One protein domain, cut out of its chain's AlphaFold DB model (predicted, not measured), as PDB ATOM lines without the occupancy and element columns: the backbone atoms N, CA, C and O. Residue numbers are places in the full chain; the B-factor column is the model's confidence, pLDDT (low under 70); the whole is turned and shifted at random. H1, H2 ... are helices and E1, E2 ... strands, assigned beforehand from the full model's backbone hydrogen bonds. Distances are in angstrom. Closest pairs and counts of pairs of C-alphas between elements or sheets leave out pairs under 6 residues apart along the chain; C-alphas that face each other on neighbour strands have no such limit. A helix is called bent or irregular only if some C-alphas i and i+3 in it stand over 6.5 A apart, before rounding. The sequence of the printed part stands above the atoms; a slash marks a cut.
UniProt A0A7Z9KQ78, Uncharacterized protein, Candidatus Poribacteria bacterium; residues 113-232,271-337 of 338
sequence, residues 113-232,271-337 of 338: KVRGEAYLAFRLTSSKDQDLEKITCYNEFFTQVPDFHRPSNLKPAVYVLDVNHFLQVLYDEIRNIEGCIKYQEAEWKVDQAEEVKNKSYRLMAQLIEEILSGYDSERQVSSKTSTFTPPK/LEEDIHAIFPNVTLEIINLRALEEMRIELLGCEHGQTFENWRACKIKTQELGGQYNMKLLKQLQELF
ATOM      1  N   LYS A 113     111.636 164.246 126.476       69.75
ATOM      2  CA  LYS A 113     112.497 163.109 126.134       69.75
ATOM      3  C   LYS A 113     112.159 162.584 124.742       69.75
ATOM      4  O   LYS A 113     110.995 162.339 124.432       69.75
ATOM      5  N   VAL A 114     113.191 162.405 123.932       67.56
ATOM      6  CA  VAL A 114     113.158 161.856 122.574       67.56
ATOM      7  C   VAL A 114     114.042 160.622 122.545       67.56
ATOM      8  O   VAL A 114     115.030 160.547 123.275       67.56
ATOM      9  N   ARG A 115     113.676 159.647 121.721       71.56
ATOM     10  CA  ARG A 115     114.412 158.394 121.581       71.56
ATOM     11  C   ARG A 115     115.083 158.325 120.214       71.56
ATOM     12  O   ARG A 115     114.530 158.789 119.211       71.56
ATOM     13  N   GLY A 116     116.290 157.775 120.220       66.25
ATOM     14  CA  GLY A 116     117.065 157.461 119.029       66.25
ATOM     15  C   GLY A 116     116.496 156.277 118.250       66.25
ATOM     16  O   GLY A 116     115.321 155.918 118.368       66.25
ATOM     17  N   GLU A 117     117.333 155.652 117.434       71.12
ATOM     18  CA  GLU A 117     116.978 154.407 116.770       71.12
ATOM     19  C   GLU A 117     116.801 153.261 117.781       71.12
ATOM     20  O   GLU A 117     117.486 153.150 118.799       71.12
ATOM     21  N   ALA A 118     115.816 152.407 117.498       74.38
ATOM     22  CA  ALA A 118     115.509 151.241 118.306       74.38
ATOM     23  C   ALA A 118     116.292 150.031 117.792       74.38
ATOM     24  O   ALA A 118     116.009 149.496 116.718       74.38
ATOM     25  N   TYR A 119     117.227 149.564 118.605       76.94
ATOM     26  CA  TYR A 119     118.034 148.380 118.367       76.94
ATOM     27  C   TYR A 119     117.523 147.188 119.187       76.94
ATOM     28  O   TYR A 119     116.787 147.341 120.166       76.94
ATOM     29  N   LEU A 120     117.899 145.973 118.784       80.44
ATOM     30  CA  LEU A 120     117.485 144.740 119.458       80.44
ATOM     31  C   LEU A 120     118.652 144.113 120.221       80.44
ATOM     32  O   LEU A 120     119.626 143.668 119.615       80.44
ATOM     33  N   ALA A 121     118.494 144.013 121.537       85.25
ATOM     34  CA  ALA A 121     119.287 143.155 122.401       85.25
ATOM     35  C   ALA A 121     118.638 141.772 122.522       85.25
ATOM     36  O   ALA A 121     117.422 141.604 122.368       85.25
ATOM     37  N   PHE A 122     119.464 140.775 122.820       86.44
ATOM     38  CA  PHE A 122     119.026 139.401 123.025       86.44
ATOM     39  C   PHE A 122     119.549 138.900 124.367       86.44
ATOM     40  O   PHE A 122     120.711 139.130 124.699       86.44
ATOM     41  N   ARG A 123     118.703 138.212 125.131       85.62
ATOM     42  CA  ARG A 123     119.082 137.565 126.393       85.62
ATOM     43  C   ARG A 123     118.829 136.075 126.292       85.62
ATOM     44  O   ARG A 123     117.821 135.661 125.726       85.62
ATOM     45  N   LEU A 124     119.745 135.276 126.828       81.06
ATOM     46  CA  LEU A 124     119.527 133.840 126.933       81.06
ATOM     47  C   LEU A 124     118.477 133.567 128.001       81.06
ATOM     48  O   LEU A 124     118.581 134.044 129.127       81.06
ATOM     49  N   THR A 125     117.484 132.765 127.646       75.81
ATOM     50  CA  THR A 125     116.473 132.290 128.587       75.81
ATOM     51  C   THR A 125     116.820 130.884 129.063       75.81
ATOM     52  O   THR A 125     117.299 130.037 128.299       75.81
ATOM     53  N   SER A 126     116.533 130.610 130.337       66.88
ATOM     54  CA  SER A 126     116.666 129.277 130.942       66.88
ATOM     55  C   SER A 126     115.594 128.287 130.458       66.88
ATOM     56  O   SER A 126     115.726 127.078 130.651       66.88
ATOM     57  N   SER A 127     114.542 128.786 129.795       64.62
ATOM     58  CA  SER A 127     113.470 127.977 129.210       64.62
ATOM     59  C   SER A 127     113.964 127.070 128.075       64.62
ATOM     60  O   SER A 127     114.937 127.369 127.380       64.62
ATOM     61  N   LYS A 128     113.256 125.950 127.886       55.56
ATOM     62  CA  LYS A 128     113.431 125.025 126.754       55.56
ATOM     63  C   LYS A 128     112.604 125.414 125.522       55.56
ATOM     64  O   LYS A 128     112.917 124.950 124.433       55.56
ATOM     65  N   ASP A 129     111.566 126.238 125.692       52.03
ATOM     66  CA  ASP A 129     110.605 126.579 124.626       52.03
ATOM     67  C   ASP A 129     110.954 127.887 123.896       52.03
ATOM     68  O   ASP A 129     110.522 128.126 122.768       52.03
ATOM     69  N   GLN A 130     111.746 128.742 124.540       57.28
ATOM     70  CA  GLN A 130     112.371 129.917 123.945       57.28
ATOM     71  C   GLN A 130     113.837 129.906 124.338       57.28
ATOM     72  O   GLN A 130     114.155 129.769 125.520       57.28
ATOM     73  N   ASP A 131     114.713 130.063 123.349       70.25
ATOM     74  CA  ASP A 131     116.154 130.165 123.575       70.25
ATOM     75  C   ASP A 131     116.613 131.601 123.831       70.25
ATOM     76  O   ASP A 131     117.671 131.803 124.427       70.25
ATOM     77  N   LEU A 132     115.822 132.584 123.384       79.12
ATOM     78  CA  LEU A 132     116.174 133.996 123.418       79.12
ATOM     79  C   LEU A 132     114.976 134.879 123.769       79.12
ATOM     80  O   LEU A 132     113.937 134.832 123.105       79.12
ATOM     81  N   GLU A 133     115.176 135.763 124.736       84.62
ATOM     82  CA  GLU A 133     114.347 136.939 124.963       84.62
ATOM     83  C   GLU A 133     114.863 138.105 124.108       84.62
ATOM     84  O   GLU A 133     116.070 138.270 123.914       84.62
ATOM     85  N   LYS A 134     113.940 138.910 123.570       86.12
ATOM     86  CA  LYS A 134     114.253 140.102 122.774       86.12
ATOM     87  C   LYS A 134     113.939 141.346 123.585       86.12
ATOM     88  O   LYS A 134     112.808 141.504 124.038       86.12
ATOM     89  N   ILE A 135     114.906 142.245 123.683       84.38
ATOM     90  CA  ILE A 135     114.780 143.510 124.405       84.38
ATOM     91  C   ILE A 135     115.056 144.647 123.426       84.38
ATOM     92  O   ILE A 135     115.951 144.557 122.590       84.38
ATOM     93  N   THR A 136     114.256 145.708 123.489       79.81
ATOM     94  CA  THR A 136     114.477 146.907 122.675       79.81
ATOM     95  C   THR A 136     115.333 147.901 123.448       79.81
ATOM     96  O   THR A 136     114.963 148.296 124.552       79.81
ATOM     97  N   CYS A 137     116.437 148.324 122.842       81.44
ATOM     98  CA  CYS A 137     117.375 149.303 123.384       81.44
ATOM     99  C   CYS A 137     117.437 150.523 122.456       81.44
ATOM    100  O   CYS A 137     117.252 150.389 121.251       81.44
ATOM    101  N   TYR A 138     117.682 151.707 123.006       80.00
ATOM    102  CA  TYR A 138     117.780 152.965 122.255       80.00
ATOM    103  C   TYR A 138     118.515 154.008 123.094       80.00
ATOM    104  O   TYR A 138     118.530 153.906 124.324       80.00
ATOM    105  N   ASN A 139     119.072 155.033 122.452       80.81
ATOM    106  CA  ASN A 139     119.552 156.228 123.141       80.81
ATOM    107  C   ASN A 139     118.386 157.160 123.511       80.81
ATOM    108  O   ASN A 139     117.379 157.227 122.804       80.81
ATOM    109  N   GLU A 140     118.515 157.889 124.622       79.50
ATOM    110  CA  GLU A 140     117.567 158.933 125.024       79.50
ATOM    111  C   GLU A 140     118.224 160.309 124.949       79.50
ATOM    112  O   GLU A 140     119.398 160.483 125.278       79.50
ATOM    113  N   PHE A 141     117.437 161.301 124.543       76.56
ATOM    114  CA  PHE A 141     117.867 162.679 124.384       76.56
ATOM    115  C   PHE A 141     116.849 163.642 124.992       76.56
ATOM    116  O   PHE A 141     115.639 163.466 124.858       76.56
ATOM    117  N   PHE A 142     117.340 164.706 125.614       73.69
ATOM    118  CA  PHE A 142     116.550 165.853 126.040       73.69
ATOM    119  C   PHE A 142     116.420 166.865 124.906       73.69
ATOM    120  O   PHE A 142     117.390 167.157 124.205       73.69
ATOM    121  N   THR A 143     115.234 167.453 124.766       68.69
ATOM    122  CA  THR A 143     114.987 168.561 123.843       68.69
ATOM    123  C   THR A 143     113.949 169.544 124.394       68.69
ATOM    124  O   THR A 143     113.215 169.244 125.341       68.69
ATOM    125  N   GLN A 144     113.881 170.745 123.815       62.62
ATOM    126  CA  GLN A 144     112.835 171.720 124.127       62.62
ATOM    127  C   GLN A 144     111.528 171.326 123.433       62.62
ATOM    128  O   GLN A 144     111.551 170.828 122.309       62.62
ATOM    129  N   VAL A 145     110.383 171.594 124.072       54.88
ATOM    130  CA  VAL A 145     109.063 171.461 123.436       54.88
ATOM    131  C   VAL A 145     109.052 172.289 122.147       54.88
ATOM    132  O   VAL A 145     109.198 173.514 122.217       54.88
ATOM    133  N   PRO A 146     108.889 171.666 120.970       50.69
ATOM    134  CA  PRO A 146     108.827 172.433 119.739       50.69
ATOM    135  C   PRO A 146     107.551 173.283 119.714       50.69
ATOM    136  O   PRO A 146     106.476 172.840 120.119       50.69
ATOM    137  N   ASP A 147     107.654 174.521 119.231       47.16
ATOM    138  CA  ASP A 147     106.486 175.382 119.029       47.16
ATOM    139  C   ASP A 147     105.755 174.955 117.744       47.16
ATOM    140  O   ASP A 147     106.017 175.441 116.642       47.16
ATOM    141  N   PHE A 148     104.849 173.987 117.889       48.75
ATOM    142  CA  PHE A 148     104.116 173.378 116.776       48.75
ATOM    143  C   PHE A 148     102.969 174.238 116.237       48.75
ATOM    144  O   PHE A 148     102.265 173.822 115.313       48.75
ATOM    145  N   HIS A 149     102.748 175.442 116.769       46.88
ATOM    146  CA  HIS A 149     101.633 176.281 116.331       46.88
ATOM    147  C   HIS A 149     101.787 176.785 114.883       46.88
ATOM    148  O   HIS A 149     100.810 177.266 114.303       46.88
ATOM    149  N   ARG A 150     102.977 176.667 114.264       46.50
ATOM    150  CA  ARG A 150     103.219 177.031 112.856       46.50
ATOM    151  C   ARG A 150     104.145 176.014 112.155       46.50
ATOM    152  O   ARG A 150     105.301 175.913 112.546       46.50
ATOM    153  N   PRO A 151     103.705 175.334 111.075       43.25
ATOM    154  CA  PRO A 151     104.526 174.370 110.319       43.25
ATOM    155  C   PRO A 151     105.841 174.949 109.772       43.25
ATOM    156  O   PRO A 151     106.840 174.251 109.676       43.25
ATOM    157  N   SER A 152     105.863 176.250 109.466       43.16
ATOM    158  CA  SER A 152     107.061 176.981 109.032       43.16
ATOM    159  C   SER A 152     108.074 177.251 110.152       43.16
ATOM    160  O   SER A 152     109.142 177.791 109.878       43.16
ATOM    161  N   ASN A 153     107.725 176.946 111.405       42.84
ATOM    162  CA  ASN A 153     108.498 177.276 112.602       42.84
ATOM    163  C   ASN A 153     109.008 176.033 113.337       42.84
ATOM    164  O   ASN A 153     109.373 176.140 114.509       42.84
ATOM    165  N   LEU A 154     109.052 174.870 112.679       49.25
ATOM    166  CA  LEU A 154     109.784 173.725 113.211       49.25
ATOM    167  C   LEU A 154     111.249 174.129 113.348       49.25
ATOM    168  O   LEU A 154     112.010 174.148 112.385       49.25
ATOM    169  N   LYS A 155     111.628 174.535 114.555       50.53
ATOM    170  CA  LYS A 155     113.027 174.728 114.895       50.53
ATOM    171  C   LYS A 155     113.666 173.339 114.853       50.53
ATOM    172  O   LYS A 155     113.049 172.394 115.347       50.53
ATOM    173  N   PRO A 156     114.863 173.178 114.276       51.78
ATOM    174  CA  PRO A 156     115.609 171.952 114.466       51.78
ATOM    175  C   PRO A 156     115.807 171.786 115.962       51.78
ATOM    176  O   PRO A 156     116.274 172.693 116.657       51.78
ATOM    177  N   ALA A 157     115.364 170.641 116.450       57.44
ATOM    178  CA  ALA A 157     115.518 170.306 117.840       57.44
ATOM    179  C   ALA A 157     117.012 170.086 118.086       57.44
ATOM    180  O   ALA A 157     117.679 169.303 117.414       57.44
ATOM    181  N   VAL A 158     117.561 170.877 119.002       62.12
ATOM    182  CA  VAL A 158     118.845 170.557 119.610       62.12
ATOM    183  C   VAL A 158     118.568 169.414 120.575       62.12
ATOM    184  O   VAL A 158     117.637 169.496 121.386       62.12
ATOM    185  N   TYR A 159     119.358 168.357 120.457       72.12
ATOM    186  CA  TYR A 159     119.271 167.188 121.317       72.12
ATOM    187  C   TYR A 159     120.446 167.185 122.270       72.12
ATOM    188  O   TYR A 159     121.576 167.478 121.885       72.12
ATOM    189  N   VAL A 160     120.193 166.842 123.522       73.56
ATOM    190  CA  VAL A 160     121.254 166.620 124.499       73.56
ATOM    191  C   VAL A 160     121.139 165.199 125.005       73.56
ATOM    192  O   VAL A 160     120.090 164.821 125.511       73.56
ATOM    193  N   LEU A 161     122.207 164.416 124.860       78.25
ATOM    194  CA  LEU A 161     122.244 163.018 125.290       78.25
ATOM    195  C   LEU A 161     121.891 162.885 126.781       78.25
ATOM    196  O   LEU A 161     122.503 163.544 127.628       78.25
ATOM    197  N   ASP A 162     120.952 161.995 127.103       79.38
ATOM    198  CA  ASP A 162     120.745 161.511 128.466       79.38
ATOM    199  C   ASP A 162     121.857 160.511 128.803       79.38
ATOM    200  O   ASP A 162     121.758 159.304 128.579       79.38
ATOM    201  N   VAL A 163     122.960 161.048 129.326       77.94
ATOM    202  CA  VAL A 163     124.161 160.288 129.700       77.94
ATOM    203  C   VAL A 163     123.850 159.175 130.692       77.94
ATOM    204  O   VAL A 163     124.457 158.110 130.618       77.94
ATOM    205  N   ASN A 164     122.904 159.396 131.607       76.75
ATOM    206  CA  ASN A 164     122.545 158.386 132.595       76.75
ATOM    207  C   ASN A 164     121.861 157.197 131.923       76.75
ATOM    208  O   ASN A 164     122.216 156.053 132.201       76.75
ATOM    209  N   HIS A 165     120.919 157.468 131.014       82.25
ATOM    210  CA  HIS A 165     120.263 156.425 130.227       82.25
ATOM    211  C   HIS A 165     121.270 155.659 129.365       82.25
ATOM    212  O   HIS A 165     121.317 154.433 129.421       82.25
ATOM    213  N   PHE A 166     122.134 156.368 128.636       83.19
ATOM    214  CA  PHE A 166     123.156 155.741 127.796       83.19
ATOM    215  C   PHE A 166     124.097 154.822 128.592       83.19
ATOM    216  O   PHE A 166     124.295 153.662 128.225       83.19
ATOM    217  N   LEU A 167     124.642 155.301 129.716       79.56
ATOM    218  CA  LEU A 167     125.526 154.494 130.562       79.56
ATOM    219  C   LEU A 167     124.810 153.287 131.171       79.56
ATOM    220  O   LEU A 167     125.436 152.245 131.362       79.56
ATOM    221  N   GLN A 168     123.517 153.415 131.479       81.62
ATOM    222  CA  GLN A 168     122.722 152.307 131.993       81.62
ATOM    223  C   GLN A 168     122.532 151.219 130.929       81.62
ATOM    224  O   GLN A 168     122.835 150.060 131.206       81.62
ATOM    225  N   VAL A 169     122.129 151.593 129.709       83.38
ATOM    226  CA  VAL A 169     121.975 150.648 128.588       83.38
ATOM    227  C   VAL A 169     123.284 149.903 128.324       83.38
ATOM    228  O   VAL A 169     123.289 148.679 128.214       83.38
ATOM    229  N   LEU A 170     124.411 150.618 128.288       82.12
ATOM    230  CA  LEU A 170     125.715 149.980 128.113       82.12
ATOM    231  C   LEU A 170     126.065 149.041 129.263       82.12
ATOM    232  O   LEU A 170     126.523 147.928 129.024       82.12
ATOM    233  N   TYR A 171     125.846 149.455 130.509       81.88
ATOM    234  CA  TYR A 171     126.130 148.611 131.666       81.88
ATOM    235  C   TYR A 171     125.348 147.293 131.626       81.88
ATOM    236  O   TYR A 171     125.904 146.231 131.921       81.88
ATOM    237  N   ASP A 172     124.079 147.350 131.234       84.06
ATOM    238  CA  ASP A 172     123.229 146.169 131.143       84.06
ATOM    239  C   ASP A 172     123.715 145.208 130.047       84.06
ATOM    240  O   ASP A 172     123.672 143.986 130.232       84.06
ATOM    241  N   GLU A 173     124.226 145.727 128.929       87.44
ATOM    242  CA  GLU A 173     124.815 144.918 127.855       87.44
ATOM    243  C   GLU A 173     126.205 144.369 128.207       87.44
ATOM    244  O   GLU A 173     126.514 143.224 127.878       87.44
ATOM    245  N   ILE A 174     127.020 145.105 128.968       83.56
ATOM    246  CA  ILE A 174     128.280 144.585 129.520       83.56
ATOM    247  C   ILE A 174     128.005 143.376 130.417       83.56
ATOM    248  O   ILE A 174     128.618 142.321 130.240       83.56
ATOM    249  N   ARG A 175     127.036 143.491 131.336       83.81
ATOM    250  CA  ARG A 175     126.620 142.360 132.179       83.81
ATOM    251  C   ARG A 175     126.122 141.181 131.344       83.81
ATOM    252  O   ARG A 175     126.366 140.037 131.715       83.81
ATOM    253  N   ASN A 176     125.455 141.447 130.216       87.88
ATOM    254  CA  ASN A 176     125.028 140.398 129.289       87.88
ATOM    255  C   ASN A 176     126.216 139.606 128.740       87.88
ATOM    256  O   ASN A 176     126.209 138.377 128.748       87.88
ATOM    257  N   ILE A 177     127.237 140.320 128.269       86.31
ATOM    258  CA  ILE A 177     128.448 139.737 127.689       86.31
ATOM    259  C   ILE A 177     129.194 138.912 128.731       86.31
ATOM    260  O   ILE A 177     129.564 137.775 128.448       86.31
ATOM    261  N   GLU A 178     129.368 139.449 129.937       84.69
ATOM    262  CA  GLU A 178     129.996 138.732 131.049       84.69
ATOM    263  C   GLU A 178     129.217 137.461 131.412       84.69
ATOM    264  O   GLU A 178     129.817 136.408 131.622       84.69
ATOM    265  N   GLY A 179     127.881 137.527 131.431       84.62
ATOM    266  CA  GLY A 179     127.021 136.357 131.612       84.62
ATOM    267  C   GLY A 179     127.211 135.318 130.505       84.62
ATOM    268  O   GLY A 179     127.400 134.139 130.789       84.62
ATOM    269  N   CYS A 180     127.256 135.752 129.243       84.81
ATOM    270  CA  CYS A 180     127.511 134.866 128.109       84.81
ATOM    271  C   CYS A 180     128.880 134.184 128.206       84.81
ATOM    272  O   CYS A 180     128.973 132.991 127.943       84.81
ATOM    273  N   ILE A 181     129.931 134.901 128.616       83.12
ATOM    274  CA  ILE A 181     131.264 134.314 128.825       83.12
ATOM    275  C   ILE A 181     131.198 133.210 129.888       83.12
ATOM    276  O   ILE A 181     131.661 132.102 129.633       83.12
ATOM    277  N   LYS A 182     130.540 133.465 131.026       83.31
ATOM    278  CA  LYS A 182     130.351 132.454 132.083       83.31
ATOM    279  C   LYS A 182     129.586 131.226 131.586       83.31
ATOM    280  O   LYS A 182     129.932 130.102 131.934       83.31
ATOM    281  N   TYR A 183     128.567 131.417 130.748       81.88
ATOM    282  CA  TYR A 183     127.837 130.308 130.136       81.88
ATOM    283  C   TYR A 183     128.712 129.474 129.196       81.88
ATOM    284  O   TYR A 183     128.649 128.246 129.239       81.88
ATOM    285  N   GLN A 184     129.575 130.120 128.405       80.12
ATOM    286  CA  GLN A 184     130.548 129.422 127.563       80.12
ATOM    287  C   GLN A 184     131.558 128.623 128.405       80.12
ATOM    288  O   GLN A 184     131.839 127.472 128.080       80.12
ATOM    289  N   GLU A 185     132.062 129.198 129.501       80.50
ATOM    290  CA  GLU A 185     132.973 128.526 130.442       80.50
ATOM    291  C   GLU A 185     132.326 127.314 131.129       80.50
ATOM    292  O   GLU A 185     132.997 126.315 131.378       80.50
ATOM    293  N   ALA A 186     131.020 127.381 131.396       80.56
ATOM    294  CA  ALA A 186     130.232 126.295 131.976       80.56
ATOM    295  C   ALA A 186     129.735 125.259 130.944       80.56
ATOM    296  O   ALA A 186     128.920 124.403 131.288       80.56
ATOM    297  N   GLU A 187     130.177 125.342 129.682       81.62
ATOM    298  CA  GLU A 187     129.723 124.496 128.564       81.62
ATOM    299  C   GLU A 187     128.190 124.514 128.348       81.62
ATOM    300  O   GLU A 187     127.601 123.581 127.795       81.62
ATOM    301  N   TRP A 188     127.518 125.597 128.748       77.12
ATOM    302  CA  TRP A 188     126.066 125.742 128.656       77.12
ATOM    303  C   TRP A 188     125.669 126.653 127.495       77.12
ATOM    304  O   TRP A 188     126.089 127.806 127.428       77.12
ATOM    305  N   LYS A 189     124.831 126.138 126.578       79.12
ATOM    306  CA  LYS A 189     124.329 126.868 125.393       79.12
ATOM    307  C   LYS A 189     125.442 127.649 124.663       79.12
ATOM    308  O   LYS A 189     125.257 128.807 124.302       79.12
ATOM    309  N   VAL A 190     126.610 127.021 124.486       81.06
ATOM    310  CA  VAL A 190     127.854 127.683 124.045       81.06
ATOM    311  C   VAL A 190     127.667 128.464 122.743       81.06
ATOM    312  O   VAL A 190     128.044 129.634 122.683       81.06
ATOM    313  N   ASP A 191     127.031 127.851 121.741       85.25
ATOM    314  CA  ASP A 191     126.792 128.476 120.435       85.25
ATOM    315  C   ASP A 191     125.844 129.682 120.549       85.25
ATOM    316  O   ASP A 191     126.078 130.736 119.956       85.25
ATOM    317  N   GLN A 192     124.785 129.565 121.357       85.88
ATOM    318  CA  GLN A 192     123.828 130.652 121.568       85.88
ATOM    319  C   GLN A 192     124.438 131.783 122.402       85.88
ATOM    320  O   GLN A 192     124.197 132.955 122.115       85.88
ATOM    321  N   ALA A 193     125.247 131.457 123.412       86.81
ATOM    322  CA  ALA A 193     125.989 132.429 124.205       86.81
ATOM    323  C   ALA A 193     126.997 133.189 123.342       86.81
ATOM    324  O   ALA A 193     127.115 134.407 123.475       86.81
ATOM    325  N   GLU A 194     127.667 132.514 122.405       88.44
ATOM    326  CA  GLU A 194     128.536 133.174 121.434       88.44
ATOM    327  C   GLU A 194     127.756 134.135 120.531       88.44
ATOM    328  O   GLU A 194     128.156 135.287 120.346       88.44
ATOM    329  N   GLU A 195     126.615 133.688 120.002       90.00
ATOM    330  CA  GLU A 195     125.769 134.509 119.141       90.00
ATOM    331  C   GLU A 195     125.242 135.750 119.877       90.00
ATOM    332  O   GLU A 195     125.330 136.866 119.355       90.00
ATOM    333  N   VAL A 196     124.723 135.578 121.097       89.56
ATOM    334  CA  VAL A 196     124.199 136.671 121.930       89.56
ATOM    335  C   VAL A 196     125.301 137.646 122.314       89.56
ATOM    336  O   VAL A 196     125.113 138.860 122.194       89.56
ATOM    337  N   LYS A 197     126.473 137.141 122.701       89.62
ATOM    338  CA  LYS A 197     127.648 137.963 122.990       89.62
ATOM    339  C   LYS A 197     128.029 138.826 121.784       89.62
ATOM    340  O   LYS A 197     128.147 140.043 121.912       89.62
ATOM    341  N   ASN A 198     128.147 138.227 120.599       88.81
ATOM    342  CA  ASN A 198     128.503 138.940 119.367       88.81
ATOM    343  C   ASN A 198     127.440 139.971 118.960       88.81
ATOM    344  O   ASN A 198     127.772 141.058 118.483       88.81
ATOM    345  N   LYS A 199     126.155 139.663 119.166       90.12
ATOM    346  CA  LYS A 199     125.060 140.622 118.959       90.12
ATOM    347  C   LYS A 199     125.128 141.793 119.940       90.12
ATOM    348  O   LYS A 199     124.917 142.923 119.512       90.12
ATOM    349  N   SER A 200     125.484 141.544 121.197       89.94
ATOM    350  CA  SER A 200     125.640 142.583 122.227       89.94
ATOM    351  C   SER A 200     126.810 143.524 121.907       89.94
ATOM    352  O   SER A 200     126.662 144.740 121.999       89.94
ATOM    353  N   TYR A 201     127.942 142.992 121.424       87.94
ATOM    354  CA  TYR A 201     129.062 143.809 120.930       87.94
ATOM    355  C   TYR A 201     128.639 144.752 119.798       87.94
ATOM    356  O   TYR A 201     128.904 145.953 119.855       87.94
ATOM    357  N   ARG A 202     127.933 144.223 118.789       88.62
ATOM    358  CA  ARG A 202     127.434 145.022 117.657       88.62
ATOM    359  C   ARG A 202     126.417 146.068 118.094       88.62
ATOM    360  O   ARG A 202     126.498 147.199 117.636       88.62
ATOM    361  N   LEU A 203     125.497 145.705 118.984       89.81
ATOM    362  CA  LEU A 203     124.509 146.625 119.544       89.81
ATOM    363  C   LEU A 203     125.182 147.812 120.241       89.81
ATOM    364  O   LEU A 203     124.830 148.958 119.977       89.81
ATOM    365  N   MET A 204     126.156 147.552 121.117       89.38
ATOM    366  CA  MET A 204     126.872 148.629 121.804       89.38
ATOM    367  C   MET A 204     127.645 149.513 120.820       89.38
ATOM    368  O   MET A 204     127.640 150.731 120.976       89.38
ATOM    369  N   ALA A 205     128.255 148.929 119.781       87.81
ATOM    370  CA  ALA A 205     128.899 149.704 118.724       87.81
ATOM    371  C   ALA A 205     127.896 150.614 117.992       87.81
ATOM    372  O   ALA A 205     128.188 151.790 117.816       87.81
ATOM    373  N   GLN A 206     126.702 150.115 117.654       87.00
ATOM    374  CA  GLN A 206     125.642 150.898 117.004       87.00
ATOM    375  C   GLN A 206     125.138 152.054 117.879       87.00
ATOM    376  O   GLN A 206     125.005 153.177 117.400       87.00
ATOM    377  N   LEU A 207     124.932 151.812 119.178       87.44
ATOM    378  CA  LEU A 207     124.547 152.862 120.129       87.44
ATOM    379  C   LEU A 207     125.609 153.969 120.227       87.44
ATOM    380  O   LEU A 207     125.263 155.134 120.404       87.44
ATOM    381  N   ILE A 208     126.893 153.614 120.127       87.81
ATOM    382  CA  ILE A 208     128.004 154.573 120.121       87.81
ATOM    383  C   ILE A 208     128.105 155.293 118.772       87.81
ATOM    384  O   ILE A 208     128.365 156.493 118.751       87.81
ATOM    385  N   GLU A 209     127.900 154.588 117.658       86.44
ATOM    386  CA  GLU A 209     127.888 155.170 116.312       86.44
ATOM    387  C   GLU A 209     126.849 156.280 116.201       86.44
ATOM    388  O   GLU A 209     127.222 157.378 115.804       86.44
ATOM    389  N   GLU A 210     125.616 156.043 116.660       82.12
ATOM    390  CA  GLU A 210     124.539 157.045 116.668       82.12
ATOM    391  C   GLU A 210     124.929 158.322 117.438       82.12
ATOM    392  O   GLU A 210     124.614 159.444 117.040       82.12
ATOM    393  N   ILE A 211     125.649 158.168 118.551       83.50
ATOM    394  CA  ILE A 211     126.129 159.294 119.363       83.50
ATOM    395  C   ILE A 211     127.232 160.059 118.627       83.50
ATOM    396  O   ILE A 211     127.241 161.290 118.635       83.50
ATOM    397  N   LEU A 212     128.177 159.344 118.018       83.19
ATOM    398  CA  LEU A 212     129.318 159.942 117.326       83.19
ATOM    399  C   LEU A 212     128.910 160.638 116.025       83.19
ATOM    400  O   LEU A 212     129.464 161.690 115.711       83.19
ATOM    401  N   SER A 213     127.951 160.085 115.287       76.50
ATOM    402  CA  SER A 213     127.439 160.663 114.046       76.50
ATOM    403  C   SER A 213     126.515 161.851 114.287       76.50
ATOM    404  O   SER A 213     126.576 162.832 113.546       76.50
ATOM    405  N   GLY A 214     125.710 161.797 115.351       72.62
ATOM    406  CA  GLY A 214     124.853 162.900 115.769       72.62
ATOM    407  C   GLY A 214     125.613 164.050 116.439       72.62
ATOM    408  O   GLY A 214     125.043 165.130 116.614       72.62
ATOM    409  N   TYR A 215     126.877 163.855 116.841       76.50
ATOM    410  CA  TYR A 215     127.662 164.894 117.506       76.50
ATOM    411  C   TYR A 215     128.032 166.032 116.547       76.50
ATOM    412  O   TYR A 215     128.880 165.902 115.663       76.50
ATOM    413  N   ASP A 216     127.450 167.205 116.789       71.25
ATOM    414  CA  ASP A 216     127.679 168.402 115.987       71.25
ATOM    415  C   ASP A 216     128.708 169.320 116.671       71.25
ATOM    416  O   ASP A 216     128.389 170.169 117.513       71.25
ATOM    417  N   SER A 217     129.982 169.141 116.305       68.00
ATOM    418  CA  SER A 217     131.092 169.918 116.877       68.00
ATOM    419  C   SER A 217     130.995 171.425 116.604       68.00
ATOM    420  O   SER A 217     131.485 172.224 117.406       68.00
ATOM    421  N   GLU A 218     130.335 171.834 115.517       64.12
ATOM    422  CA  GLU A 218     130.144 173.248 115.185       64.12
ATOM    423  C   GLU A 218     129.146 173.896 116.154       64.12
ATOM    424  O   GLU A 218     129.346 175.027 116.610       64.12
ATOM    425  N   ARG A 219     128.110 173.148 116.554       61.69
ATOM    426  CA  ARG A 219     127.114 173.593 117.543       61.69
ATOM    427  C   ARG A 219     127.621 173.596 118.979       61.69
ATOM    428  O   ARG A 219     127.108 174.365 119.788       61.69
ATOM    429  N   GLN A 220     128.649 172.810 119.290       64.94
ATOM    430  CA  GLN A 220     129.312 172.840 120.598       64.94
ATOM    431  C   GLN A 220     129.965 174.206 120.896       64.94
ATOM    432  O   GLN A 220     130.069 174.604 122.057       64.94
ATOM    433  N   VAL A 221     130.417 174.933 119.862       53.66
ATOM    434  CA  VAL A 221     131.252 176.146 119.996       53.66
ATOM    435  C   VAL A 221     130.454 177.449 119.844       53.66
ATOM    436  O   VAL A 221     130.867 178.485 120.366       53.66
ATOM    437  N   SER A 222     129.298 177.427 119.171       48.22
ATOM    438  CA  SER A 222     128.485 178.627 118.931       48.22
ATOM    439  C   SER A 222     126.992 178.383 119.146       48.22
ATOM    440  O   SER A 222     126.334 177.730 118.340       48.22
ATOM    441  N   SER A 223     126.414 179.024 120.169       49.59
ATOM    442  CA  SER A 223     124.955 179.132 120.338       49.59
ATOM    443  C   SER A 223     124.301 180.119 119.360       49.59
ATOM    444  O   SER A 223     123.081 180.287 119.357       49.59
ATOM    445  N   LYS A 224     125.097 180.818 118.539       47.16
ATOM    446  CA  LYS A 224     124.623 181.873 117.647       47.16
ATOM    447  C   LYS A 224     124.747 181.443 116.190       47.16
ATOM    448  O   LYS A 224     125.843 181.242 115.672       47.16
ATOM    449  N   THR A 225     123.589 181.416 115.531       46.06
ATOM    450  CA  THR A 225     123.420 181.429 114.070       46.06
ATOM    451  C   THR A 225     124.044 180.249 113.329       46.06
ATOM    452  O   THR A 225     124.965 180.428 112.541       46.06
ATOM    453  N   SER A 226     123.481 179.053 113.496       47.16
ATOM    454  CA  SER A 226     123.495 178.061 112.418       47.16
ATOM    455  C   SER A 226     122.198 178.186 111.616       47.16
ATOM    456  O   SER A 226     121.109 178.362 112.169       47.16
ATOM    457  N   THR A 227     122.312 178.185 110.289       48.66
ATOM    458  CA  THR A 227     121.163 178.139 109.380       48.66
ATOM    459  C   THR A 227     120.456 176.813 109.604       48.66
ATOM    460  O   THR A 227     120.944 175.747 109.246       48.66
ATOM    461  N   PHE A 228     119.333 176.899 110.293       52.81
ATOM    462  CA  PHE A 228     118.560 175.771 110.758       52.81
ATOM    463  C   PHE A 228     117.854 175.069 109.592       52.81
ATOM    464  O   PHE A 228     116.953 175.649 108.987       52.81
ATOM    465  N   THR A 229     118.234 173.821 109.300       51.66
ATOM    466  CA  THR A 229     117.438 172.967 108.409       51.66
ATOM    467  C   THR A 229     116.410 172.231 109.268       51.66
ATOM    468  O   THR A 229     116.807 171.444 110.124       51.66
ATOM    469  N   PRO A 230     115.106 172.518 109.127       54.47
ATOM    470  CA  PRO A 230     114.077 171.787 109.853       54.47
ATOM    471  C   PRO A 230     114.068 170.310 109.431       54.47
ATOM    472  O   PRO A 230     114.381 170.010 108.272       54.47
ATOM    473  N   PRO A 231     113.661 169.399 110.334       55.34
ATOM    474  CA  PRO A 231     113.495 167.990 109.997       55.34
ATOM    475  C   PRO A 231     112.509 167.847 108.837       55.34
ATOM    476  O   PRO A 231     111.458 168.490 108.814       55.34
ATOM    477  N   LYS A 232     112.833 166.994 107.864       59.53
ATOM    478  CA  LYS A 232     111.956 166.766 106.700       59.53
ATOM    479  C   LYS A 232     110.929 165.668 106.951       59.53
ATOM    480  O   LYS A 232     109.884 165.636 106.299       59.53
ATOM    481  N   LEU A 271     115.904 161.127 111.385       50.38
ATOM    482  CA  LEU A 271     117.030 160.487 110.701       50.38
ATOM    483  C   LEU A 271     118.322 160.948 111.390       50.38
ATOM    484  O   LEU A 271     118.362 162.050 111.926       50.38
ATOM    485  N   GLU A 272     119.364 160.123 111.377       52.69
ATOM    486  CA  GLU A 272     120.683 160.439 111.949       52.69
ATOM    487  C   GLU A 272     121.193 161.824 111.496       52.69
ATOM    488  O   GLU A 272     121.675 162.613 112.300       52.69
ATOM    489  N   GLU A 273     120.947 162.176 110.228       52.41
ATOM    490  CA  GLU A 273     121.250 163.484 109.621       52.41
ATOM    491  C   GLU A 273     120.419 164.668 110.158       52.41
ATOM    492  O   GLU A 273     120.810 165.824 109.993       52.41
ATOM    493  N   ASP A 274     119.277 164.390 110.787       51.38
ATOM    494  CA  ASP A 274     118.370 165.374 111.383       51.38
ATOM    495  C   ASP A 274     118.614 165.543 112.902       51.38
ATOM    496  O   ASP A 274     118.024 166.433 113.532       51.38
ATOM    497  N   ILE A 275     119.462 164.699 113.511       57.69
ATOM    498  CA  ILE A 275     119.832 164.765 114.930       57.69
ATOM    499  C   ILE A 275     121.098 165.603 115.071       57.69
ATOM    500  O   ILE A 275     122.205 165.167 114.784       57.69
ATOM    501  N   HIS A 276     120.934 166.814 115.594       63.59
ATOM    502  CA  HIS A 276     122.059 167.642 116.002       63.59
ATOM    503  C   HIS A 276     122.231 167.551 117.515       63.59
ATOM    504  O   HIS A 276     121.623 168.326 118.270       63.59
ATOM    505  N   ALA A 277     123.022 166.577 117.954       65.12
ATOM    506  CA  ALA A 277     123.328 166.383 119.356       65.12
ATOM    507  C   ALA A 277     124.454 167.326 119.801       65.12
ATOM    508  O   ALA A 277     125.509 167.418 119.175       65.12
ATOM    509  N   ILE A 278     124.225 168.025 120.912       67.94
ATOM    510  CA  ILE A 278     125.244 168.799 121.624       67.94
ATOM    511  C   ILE A 278     125.568 168.037 122.903       67.94
ATOM    512  O   ILE A 278     124.661 167.564 123.593       67.94
ATOM    513  N   PHE A 279     126.853 167.938 123.243       74.12
ATOM    514  CA  PHE A 279     127.304 167.309 124.480       74.12
ATOM    515  C   PHE A 279     127.813 168.393 125.419       74.12
ATOM    516  O   PHE A 279     128.961 168.815 125.295       74.12
ATOM    517  N   PRO A 280     126.989 168.865 126.373       70.12
ATOM    518  CA  PRO A 280     127.408 169.879 127.331       70.12
ATOM    519  C   PRO A 280     128.745 169.491 127.972       70.12
ATOM    520  O   PRO A 280     129.031 168.307 128.131       70.12
ATOM    521  N   ASN A 281     129.587 170.459 128.343       71.44
ATOM    522  CA  ASN A 281     130.959 170.159 128.792       71.44
ATOM    523  C   ASN A 281     131.000 169.120 129.923       71.44
ATOM    524  O   ASN A 281     131.885 168.276 129.960       71.44
ATOM    525  N   VAL A 282     129.995 169.137 130.799       69.06
ATOM    526  CA  VAL A 282     129.846 168.168 131.889       69.06
ATOM    527  C   VAL A 282     129.603 166.744 131.361       69.06
ATOM    528  O   VAL A 282     130.101 165.780 131.929       69.06
ATOM    529  N   THR A 283     128.868 166.595 130.257       73.06
ATOM    530  CA  THR A 283     128.704 165.321 129.540       73.06
ATOM    531  C   THR A 283     130.032 164.852 128.950       73.06
ATOM    532  O   THR A 283     130.383 163.691 129.137       73.06
ATOM    533  N   LEU A 284     130.813 165.746 128.334       72.81
ATOM    534  CA  LEU A 284     132.141 165.415 127.796       72.81
ATOM    535  C   LEU A 284     133.176 165.079 128.885       72.81
ATOM    536  O   LEU A 284     134.104 164.307 128.646       72.81
ATOM    537  N   GLU A 285     133.021 165.629 130.093       70.25
ATOM    538  CA  GLU A 285     133.833 165.258 131.258       70.25
ATOM    539  C   GLU A 285     133.602 163.798 131.682       70.25
ATOM    540  O   GLU A 285     134.524 163.169 132.212       70.25
ATOM    541  N   ILE A 286     132.401 163.256 131.458       68.00
ATOM    542  CA  ILE A 286     132.054 161.861 131.766       68.00
ATOM    543  C   ILE A 286     132.370 160.946 130.585       68.00
ATOM    544  O   ILE A 286     132.990 159.899 130.770       68.00
ATOM    545  N   ILE A 287     131.956 161.346 129.386       72.19
ATOM    546  CA  ILE A 287     132.055 160.563 128.160       72.19
ATOM    547  C   ILE A 287     132.892 161.346 127.154       72.19
ATOM    548  O   ILE A 287     132.426 162.276 126.500       72.19
ATOM    549  N   ASN A 288     134.155 160.953 127.027       76.69
ATOM    550  CA  ASN A 288     135.071 161.543 126.063       76.69
ATOM    551  C   ASN A 288     134.821 160.944 124.669       76.69
ATOM    552  O   ASN A 288     134.879 159.729 124.510       76.69
ATOM    553  N   LEU A 289     134.620 161.789 123.652       80.06
ATOM    554  CA  LEU A 289     134.423 161.371 122.255       80.06
ATOM    555  C   LEU A 289     135.542 160.474 121.721       80.06
ATOM    556  O   LEU A 289     135.277 159.504 121.025       80.06
ATOM    557  N   ARG A 290     136.797 160.766 122.072       79.88
ATOM    558  CA  ARG A 290     137.931 159.926 121.680       79.88
ATOM    559  C   ARG A 290     137.854 158.552 122.337       79.88
ATOM    560  O   ARG A 290     138.164 157.560 121.695       79.88
ATOM    561  N   ALA A 291     137.429 158.504 123.599       77.31
ATOM    562  CA  ALA A 291     137.225 157.232 124.272       77.31
ATOM    563  C   ALA A 291     136.073 156.468 123.603       77.31
ATOM    564  O   ALA A 291     136.234 155.295 123.316       77.31
ATOM    565  N   LEU A 292     134.954 157.122 123.267       81.38
ATOM    566  CA  LEU A 292     133.866 156.486 122.512       81.38
ATOM    567  C   LEU A 292     134.342 155.899 121.177       81.38
ATOM    568  O   LEU A 292     133.984 154.772 120.850       81.38
ATOM    569  N   GLU A 293     135.169 156.633 120.435       84.06
ATOM    570  CA  GLU A 293     135.760 156.180 119.174       84.06
ATOM    571  C   GLU A 293     136.639 154.931 119.362       84.06
ATOM    572  O   GLU A 293     136.473 153.942 118.650       84.06
ATOM    573  N   GLU A 294     137.547 154.959 120.342       81.81
ATOM    574  CA  GLU A 294     138.421 153.827 120.684       81.81
ATOM    575  C   GLU A 294     137.584 152.602 121.095       81.81
ATOM    576  O   GLU A 294     137.797 151.497 120.596       81.81
ATOM    577  N   MET A 295     136.551 152.819 121.909       79.56
ATOM    578  CA  MET A 295     135.634 151.772 122.355       79.56
ATOM    579  C   MET A 295     134.821 151.189 121.199       79.56
ATOM    580  O   MET A 295     134.689 149.972 121.107       79.56
ATOM    581  N   ARG A 296     134.319 152.015 120.272       85.56
ATOM    582  CA  ARG A 296     133.633 151.524 119.068       85.56
ATOM    583  C   ARG A 296     134.529 150.566 118.280       85.56
ATOM    584  O   ARG A 296     134.059 149.522 117.835       85.56
ATOM    585  N   ILE A 297     135.807 150.906 118.117       83.50
ATOM    586  CA  ILE A 297     136.773 150.083 117.378       83.50
ATOM    587  C   ILE A 297     136.991 148.737 118.082       83.50
ATOM    588  O   ILE A 297     136.886 147.701 117.426       83.50
ATOM    589  N   GLU A 298     137.222 148.735 119.400       82.88
ATOM    590  CA  GLU A 298     137.395 147.499 120.183       82.88
ATOM    591  C   GLU A 298     136.144 146.602 120.123       82.88
ATOM    592  O   GLU A 298     136.243 145.392 119.904       82.88
ATOM    593  N   LEU A 299     134.948 147.195 120.236       84.38
ATOM    594  CA  LEU A 299     133.672 146.478 120.166       84.38
ATOM    595  C   LEU A 299     133.432 145.845 118.788       84.38
ATOM    596  O   LEU A 299     132.994 144.696 118.710       84.38
ATOM    597  N   LEU A 300     133.749 146.554 117.699       83.00
ATOM    598  CA  LEU A 300     133.671 146.007 116.338       83.00
ATOM    599  C   LEU A 300     134.700 144.892 116.102       83.00
ATOM    600  O   LEU A 300     134.420 143.949 115.361       83.00
ATOM    601  N   GLY A 301     135.853 144.963 116.770       79.31
ATOM    602  CA  GLY A 301     136.846 143.889 116.821       79.31
ATOM    603  C   GLY A 301     136.414 142.670 117.645       79.31
ATOM    604  O   GLY A 301     137.110 141.657 117.625       79.31
ATOM    605  N   CYS A 302     135.269 142.737 118.342       69.81
ATOM    606  CA  CYS A 302     134.827 141.746 119.334       69.81
ATOM    607  C   CYS A 302     135.893 141.487 120.416       69.81
ATOM    608  O   CYS A 302     135.991 140.382 120.957       69.81
ATOM    609  N   GLU A 303     136.707 142.498 120.716       68.12
ATOM    610  CA  GLU A 303     137.794 142.388 121.676       68.12
ATOM    611  C   GLU A 303     137.247 142.568 123.097       68.12
ATOM    612  O   GLU A 303     136.564 143.542 123.419       68.12
ATOM    613  N   HIS A 304     137.535 141.601 123.972       63.72
ATOM    614  CA  HIS A 304     137.264 141.727 125.400       63.72
ATOM    615  C   HIS A 304     138.510 142.319 126.066       63.72
ATOM    616  O   HIS A 304     139.530 141.637 126.179       63.72
ATOM    617  N   GLY A 305     138.462 143.600 126.435       63.12
ATOM    618  CA  GLY A 305     139.667 144.332 126.827       63.12
ATOM    619  C   GLY A 305     139.435 145.546 127.721       63.12
ATOM    620  O   GLY A 305     138.464 145.629 128.477       63.12
ATOM    621  N   GLN A 306     140.369 146.493 127.627       62.22
ATOM    622  CA  GLN A 306     140.463 147.687 128.468       62.22
ATOM    623  C   GLN A 306     139.202 148.569 128.402       62.22
ATOM    624  O   GLN A 306     138.915 149.279 129.369       62.22
ATOM    625  N   THR A 307     138.400 148.490 127.327       62.56
ATOM    626  CA  THR A 307     137.179 149.301 127.234       62.56
ATOM    627  C   THR A 307     136.120 148.979 128.280       62.56
ATOM    628  O   THR A 307     135.456 149.898 128.750       62.56
ATOM    629  N   PHE A 308     135.996 147.731 128.740       68.19
ATOM    630  CA  PHE A 308     135.057 147.396 129.822       68.19
ATOM    631  C   PHE A 308     135.431 148.061 131.152       68.19
ATOM    632  O   PHE A 308     134.555 148.517 131.892       68.19
ATOM    633  N   GLU A 309     136.728 148.194 131.432       67.06
ATOM    634  CA  GLU A 309     137.207 148.925 132.607       67.06
ATOM    635  C   GLU A 309     137.001 150.437 132.459       67.06
ATOM    636  O   GLU A 309     136.581 151.101 133.410       67.06
ATOM    637  N   ASN A 310     137.197 150.982 131.254       63.91
ATOM    638  CA  ASN A 310     136.890 152.385 130.964       63.91
ATOM    639  C   ASN A 310     135.395 152.691 131.190       63.91
ATOM    640  O   ASN A 310     135.061 153.719 131.782       63.91
ATOM    641  N   TRP A 311     134.492 151.773 130.823       65.44
ATOM    642  CA  TRP A 311     133.054 151.908 131.086       65.44
ATOM    643  C   TRP A 311     132.715 151.917 132.572       65.44
ATOM    644  O   TRP A 311     131.953 152.770 133.041       65.44
ATOM    645  N   ARG A 312     133.301 150.992 133.338       67.38
ATOM    646  CA  ARG A 312     133.141 150.965 134.797       67.38
ATOM    647  C   ARG A 312     133.632 152.272 135.419       67.38
ATOM    648  O   ARG A 312     132.937 152.829 136.269       67.38
ATOM    649  N   ALA A 313     134.751 152.814 134.939       67.00
ATOM    650  CA  ALA A 313     135.259 154.111 135.375       67.00
ATOM    651  C   ALA A 313     134.294 155.267 135.046       67.00
ATOM    652  O   ALA A 313     134.056 156.112 135.906       67.00
ATOM    653  N   CYS A 314     133.674 155.294 133.860       61.03
ATOM    654  CA  CYS A 314     132.649 156.289 133.512       61.03
ATOM    655  C   CYS A 314     131.416 156.209 134.428       61.03
ATOM    656  O   CYS A 314     130.910 157.242 134.876       61.03
ATOM    657  N   LYS A 315     130.954 154.997 134.767       66.75
ATOM    658  CA  LYS A 315     129.846 154.793 135.717       66.75
ATOM    659  C   LYS A 315     130.198 155.315 137.110       66.75
ATOM    660  O   LYS A 315     129.416 156.066 137.691       66.75
ATOM    661  N   ILE A 316     131.385 154.972 137.614       66.38
ATOM    662  CA  ILE A 316     131.890 155.455 138.907       66.38
ATOM    663  C   ILE A 316     131.983 156.982 138.896       66.38
ATOM    664  O   ILE A 316     131.438 157.633 139.779       66.38
ATOM    665  N   LYS A 317     132.569 157.570 137.851       61.75
ATOM    666  CA  LYS A 317     132.704 159.024 137.714       61.75
ATOM    667  C   LYS A 317     131.351 159.739 137.688       61.75
ATOM    668  O   LYS A 317     131.200 160.803 138.280       61.75
ATOM    669  N   THR A 318     130.346 159.146 137.050       62.94
ATOM    670  CA  THR A 318     128.969 159.673 137.058       62.94
ATOM    671  C   THR A 318     128.375 159.650 138.468       62.94
ATOM    672  O   THR A 318     127.784 160.635 138.909       62.94
ATOM    673  N   GLN A 319     128.586 158.559 139.210       65.75
ATOM    674  CA  GLN A 319     128.157 158.436 140.607       65.75
ATOM    675  C   GLN A 319     128.887 159.426 141.529       65.75
ATOM    676  O   GLN A 319     128.249 160.045 142.379       65.75
ATOM    677  N   GLU A 320     130.193 159.621 141.331       65.50
ATOM    678  CA  GLU A 320     131.024 160.583 142.069       65.50
ATOM    679  C   GLU A 320     130.581 162.029 141.833       65.50
ATOM    680  O   GLU A 320     130.493 162.820 142.774       65.50
ATOM    681  N   LEU A 321     130.269 162.381 140.583       59.62
ATOM    682  CA  LEU A 321     129.758 163.707 140.240       59.62
ATOM    683  C   LEU A 321     128.334 163.927 140.781       59.62
ATOM    684  O   LEU A 321     127.958 165.068 141.067       59.62
ATOM    685  N   GLY A 322     127.559 162.855 140.968       66.56
ATOM    686  CA  GLY A 322     126.309 162.831 141.728       66.56
ATOM    687  C   GLY A 322     125.353 163.982 141.391       66.56
ATOM    688  O   GLY A 322     125.118 164.319 140.232       66.56
ATOM    689  N   GLY A 323     124.806 164.639 142.421       63.31
ATOM    690  CA  GLY A 323     123.905 165.785 142.238       63.31
ATOM    691  C   GLY A 323     124.549 166.996 141.542       63.31
ATOM    692  O   GLY A 323     123.835 167.807 140.953       63.31
ATOM    693  N   GLN A 324     125.884 167.123 141.554       68.00
ATOM    694  CA  GLN A 324     126.578 168.223 140.876       68.00
ATOM    695  C   GLN A 324     126.535 168.078 139.355       68.00
ATOM    696  O   GLN A 324     126.403 169.093 138.670       68.00
ATOM    697  N   TYR A 325     126.607 166.847 138.832       70.25
ATOM    698  CA  TYR A 325     126.421 166.577 137.404       70.25
ATOM    699  C   TYR A 325     125.070 167.116 136.935       70.25
ATOM    700  O   TYR A 325     125.010 167.974 136.056       70.25
ATOM    701  N   ASN A 326     124.002 166.690 137.614       69.81
ATOM    702  CA  ASN A 326     122.633 167.074 137.291       69.81
ATOM    703  C   ASN A 326     122.435 168.593 137.367       69.81
ATOM    704  O   ASN A 326     121.864 169.177 136.455       69.81
ATOM    705  N   MET A 327     122.954 169.267 138.399       71.56
ATOM    706  CA  MET A 327     122.845 170.729 138.492       71.56
ATOM    707  C   MET A 327     123.604 171.461 137.379       71.56
ATOM    708  O   MET A 327     123.083 172.425 136.818       71.56
ATOM    709  N   LYS A 328     124.832 171.036 137.049       73.69
ATOM    710  CA  LYS A 328     125.616 171.685 135.988       73.69
ATOM    711  C   LYS A 328     125.012 171.426 134.606       73.69
ATOM    712  O   LYS A 328     124.937 172.357 133.809       73.69
ATOM    713  N   LEU A 329     124.555 170.198 134.348       74.25
ATOM    714  CA  LEU A 329     123.852 169.836 133.119       74.25
ATOM    715  C   LEU A 329     122.574 170.665 132.972       74.25
ATOM    716  O   LEU A 329     122.377 171.295 131.944       74.25
ATOM    717  N   LEU A 330     121.750 170.736 134.018       72.25
ATOM    718  CA  LEU A 330     120.523 171.529 134.038       72.25
ATOM    719  C   LEU A 330     120.779 173.009 133.745       72.25
ATOM    720  O   LEU A 330     120.072 173.605 132.937       72.25
ATOM    721  N   LYS A 331     121.805 173.596 134.371       73.06
ATOM    722  CA  LYS A 331     122.185 174.988 134.125       73.06
ATOM    723  C   LYS A 331     122.582 175.205 132.662       73.06
ATOM    724  O   LYS A 331     122.121 176.153 132.041       73.06
ATOM    725  N   GLN A 332     123.392 174.309 132.099       70.50
ATOM    726  CA  GLN A 332     123.788 174.394 130.691       70.50
ATOM    727  C   GLN A 332     122.610 174.155 129.743       70.50
ATOM    728  O   GLN A 332     122.514 174.822 128.722       70.50
ATOM    729  N   LEU A 333     121.673 173.269 130.089       69.75
ATOM    730  CA  LEU A 333     120.437 173.083 129.331       69.75
ATOM    731  C   LEU A 333     119.575 174.350 129.342       69.75
ATOM    732  O   LEU A 333     119.076 174.735 128.296       69.75
ATOM    733  N   GLN A 334     119.431 175.026 130.482       72.69
ATOM    734  CA  GLN A 334     118.722 176.313 130.566       72.69
ATOM    735  C   GLN A 334     119.428 177.419 129.762       72.69
ATOM    736  O   GLN A 334     118.770 178.274 129.186       72.69
ATOM    737  N   GLU A 335     120.761 177.404 129.682       71.44
ATOM    738  CA  GLU A 335     121.527 178.335 128.838       71.44
ATOM    739  C   GLU A 335     121.376 178.028 127.334       71.44
ATOM    740  O   GLU A 335     121.333 178.950 126.517       71.44
ATOM    741  N   LEU A 336     121.291 176.745 126.965       66.25
ATOM    742  CA  LEU A 336     121.064 176.283 125.589       66.25
ATOM    743  C   LEU A 336     119.604 176.476 125.140       66.25
ATOM    744  O   LEU A 336     119.353 176.701 123.956       66.25
ATOM    745  N   PHE A 337     118.662 176.424 126.083       67.06
ATOM    746  CA  PHE A 337     117.220 176.571 125.886       67.06
ATOM    747  C   PHE A 337     116.655 177.715 126.760       67.06
ATOM    748  O   PHE A 337     115.936 177.431 127.722       67.06
TER     749      PHE A 337
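AT A GLANCE: This is residues 113 to 232 and 271 to 337 of the 338 residues of an uncharacterized protein of Candidatus Poribacteria bacterium (UniProt A0A7Z9KQ78). A long helical hairpin, H1 and H2, makes the core, with the strand hairpin E2 and E3 packed along one side and H5 and H6a on the other; a small, twisted sheet, E1, E4, E5 and E6, sits at one end. H1, H2, H5 and H6a form an up-and-down bundle, each running against the one before it in the chain. The printed part has 187 residues, with named elements in the order E1 E2 E3 E4 E5 H1 H2 H3 E6 H4 H5 H6; the class is mixed, helices and strands. The end sheet is mixed, in the order E1 E4 E5 E6, and E2 and E3 are antiparallel. The whole is compact, with a radius of gyration of the C-alphas of 18.7 A and an elongated outline of 59 by 36 by 28 A.

IN THESE COORDINATES: Find C-alpha 113 at (112.497, 163.109, 126.134), where E1, residues 113 to 115, begins. Next come E2, 119 to 124, 16.9 A long; E3, 132 to 137, 15.4 A; E4, 140 to 143; and E5, 158 to 161. From C-alpha 163 at (124.161, 160.288, 129.700), H1 runs 33.0 A to residue 185, and H2, 190 to 214, spans 36.3 A. Then read H3, 217 to 221; E6, 276 to 278; H4, 281 to 286; and H5, 289 to 300, 16.5 A. H6, 306 to 336, was assigned as one helix by its hydrogen bonds but is bent, with C-alphas 320 and 323 8.8 A apart; its arms are H6a, 306 to 320, and H6b, 323 to 336, about perpendicular at 88 degrees.

HOW THE PARTS SIT: Start at the hairpin H1 and H2: they touch, closest at C-alphas 184 and 190, 4.8 A, at a shallow tilt of 20 degrees, opposite ways. H2 touches H5 with residues 201 to 212 alone, closest at C-alphas 205 and 296, 5.1 A. H1 touches H6a with residues 164 to 174 alone, closest at C-alphas 167 and 315, 6.7 A, at a steep tilt of 42 degrees. H4 touches H6b, closest at C-alphas 282 and 329, 6.3 A. In the hairpin E2 and E3, N 121 and O 135 are 2.8 A apart; the closest C-alphas of E2 and H2, 122 and 196, are 6.0 A apart. E3 runs on into E4 at 19 degrees. In the end sheet look for N 114 and O 141, 2.8 A, N 142 and O 160, 2.8 A, and N 278 and O 159, 2.9 A, each within hydrogen-bond range. H3 touches no helix and only grazes this sheet. Every O i to N i+4 pair is within range in H1, H4, H5, H6a and H6b; H2 has 20 of 21, and H3 has 0 of 1 but 2 of 2 O i to N i+3 pairs.

THE WHOLE: The C-alphas farthest apart, of Arg 150 and Glu 187, are 60.9 A apart. Residues 233 to 270 are not printed, and C-alphas 232 and 271 stand 9.0 A apart across this cut. The link E4 to E5 is long. The mean pLDDT of the printed part is 71.8; look for values under 70 at, among others, residues 143 to 158, 217 to 232 and 302 to 324.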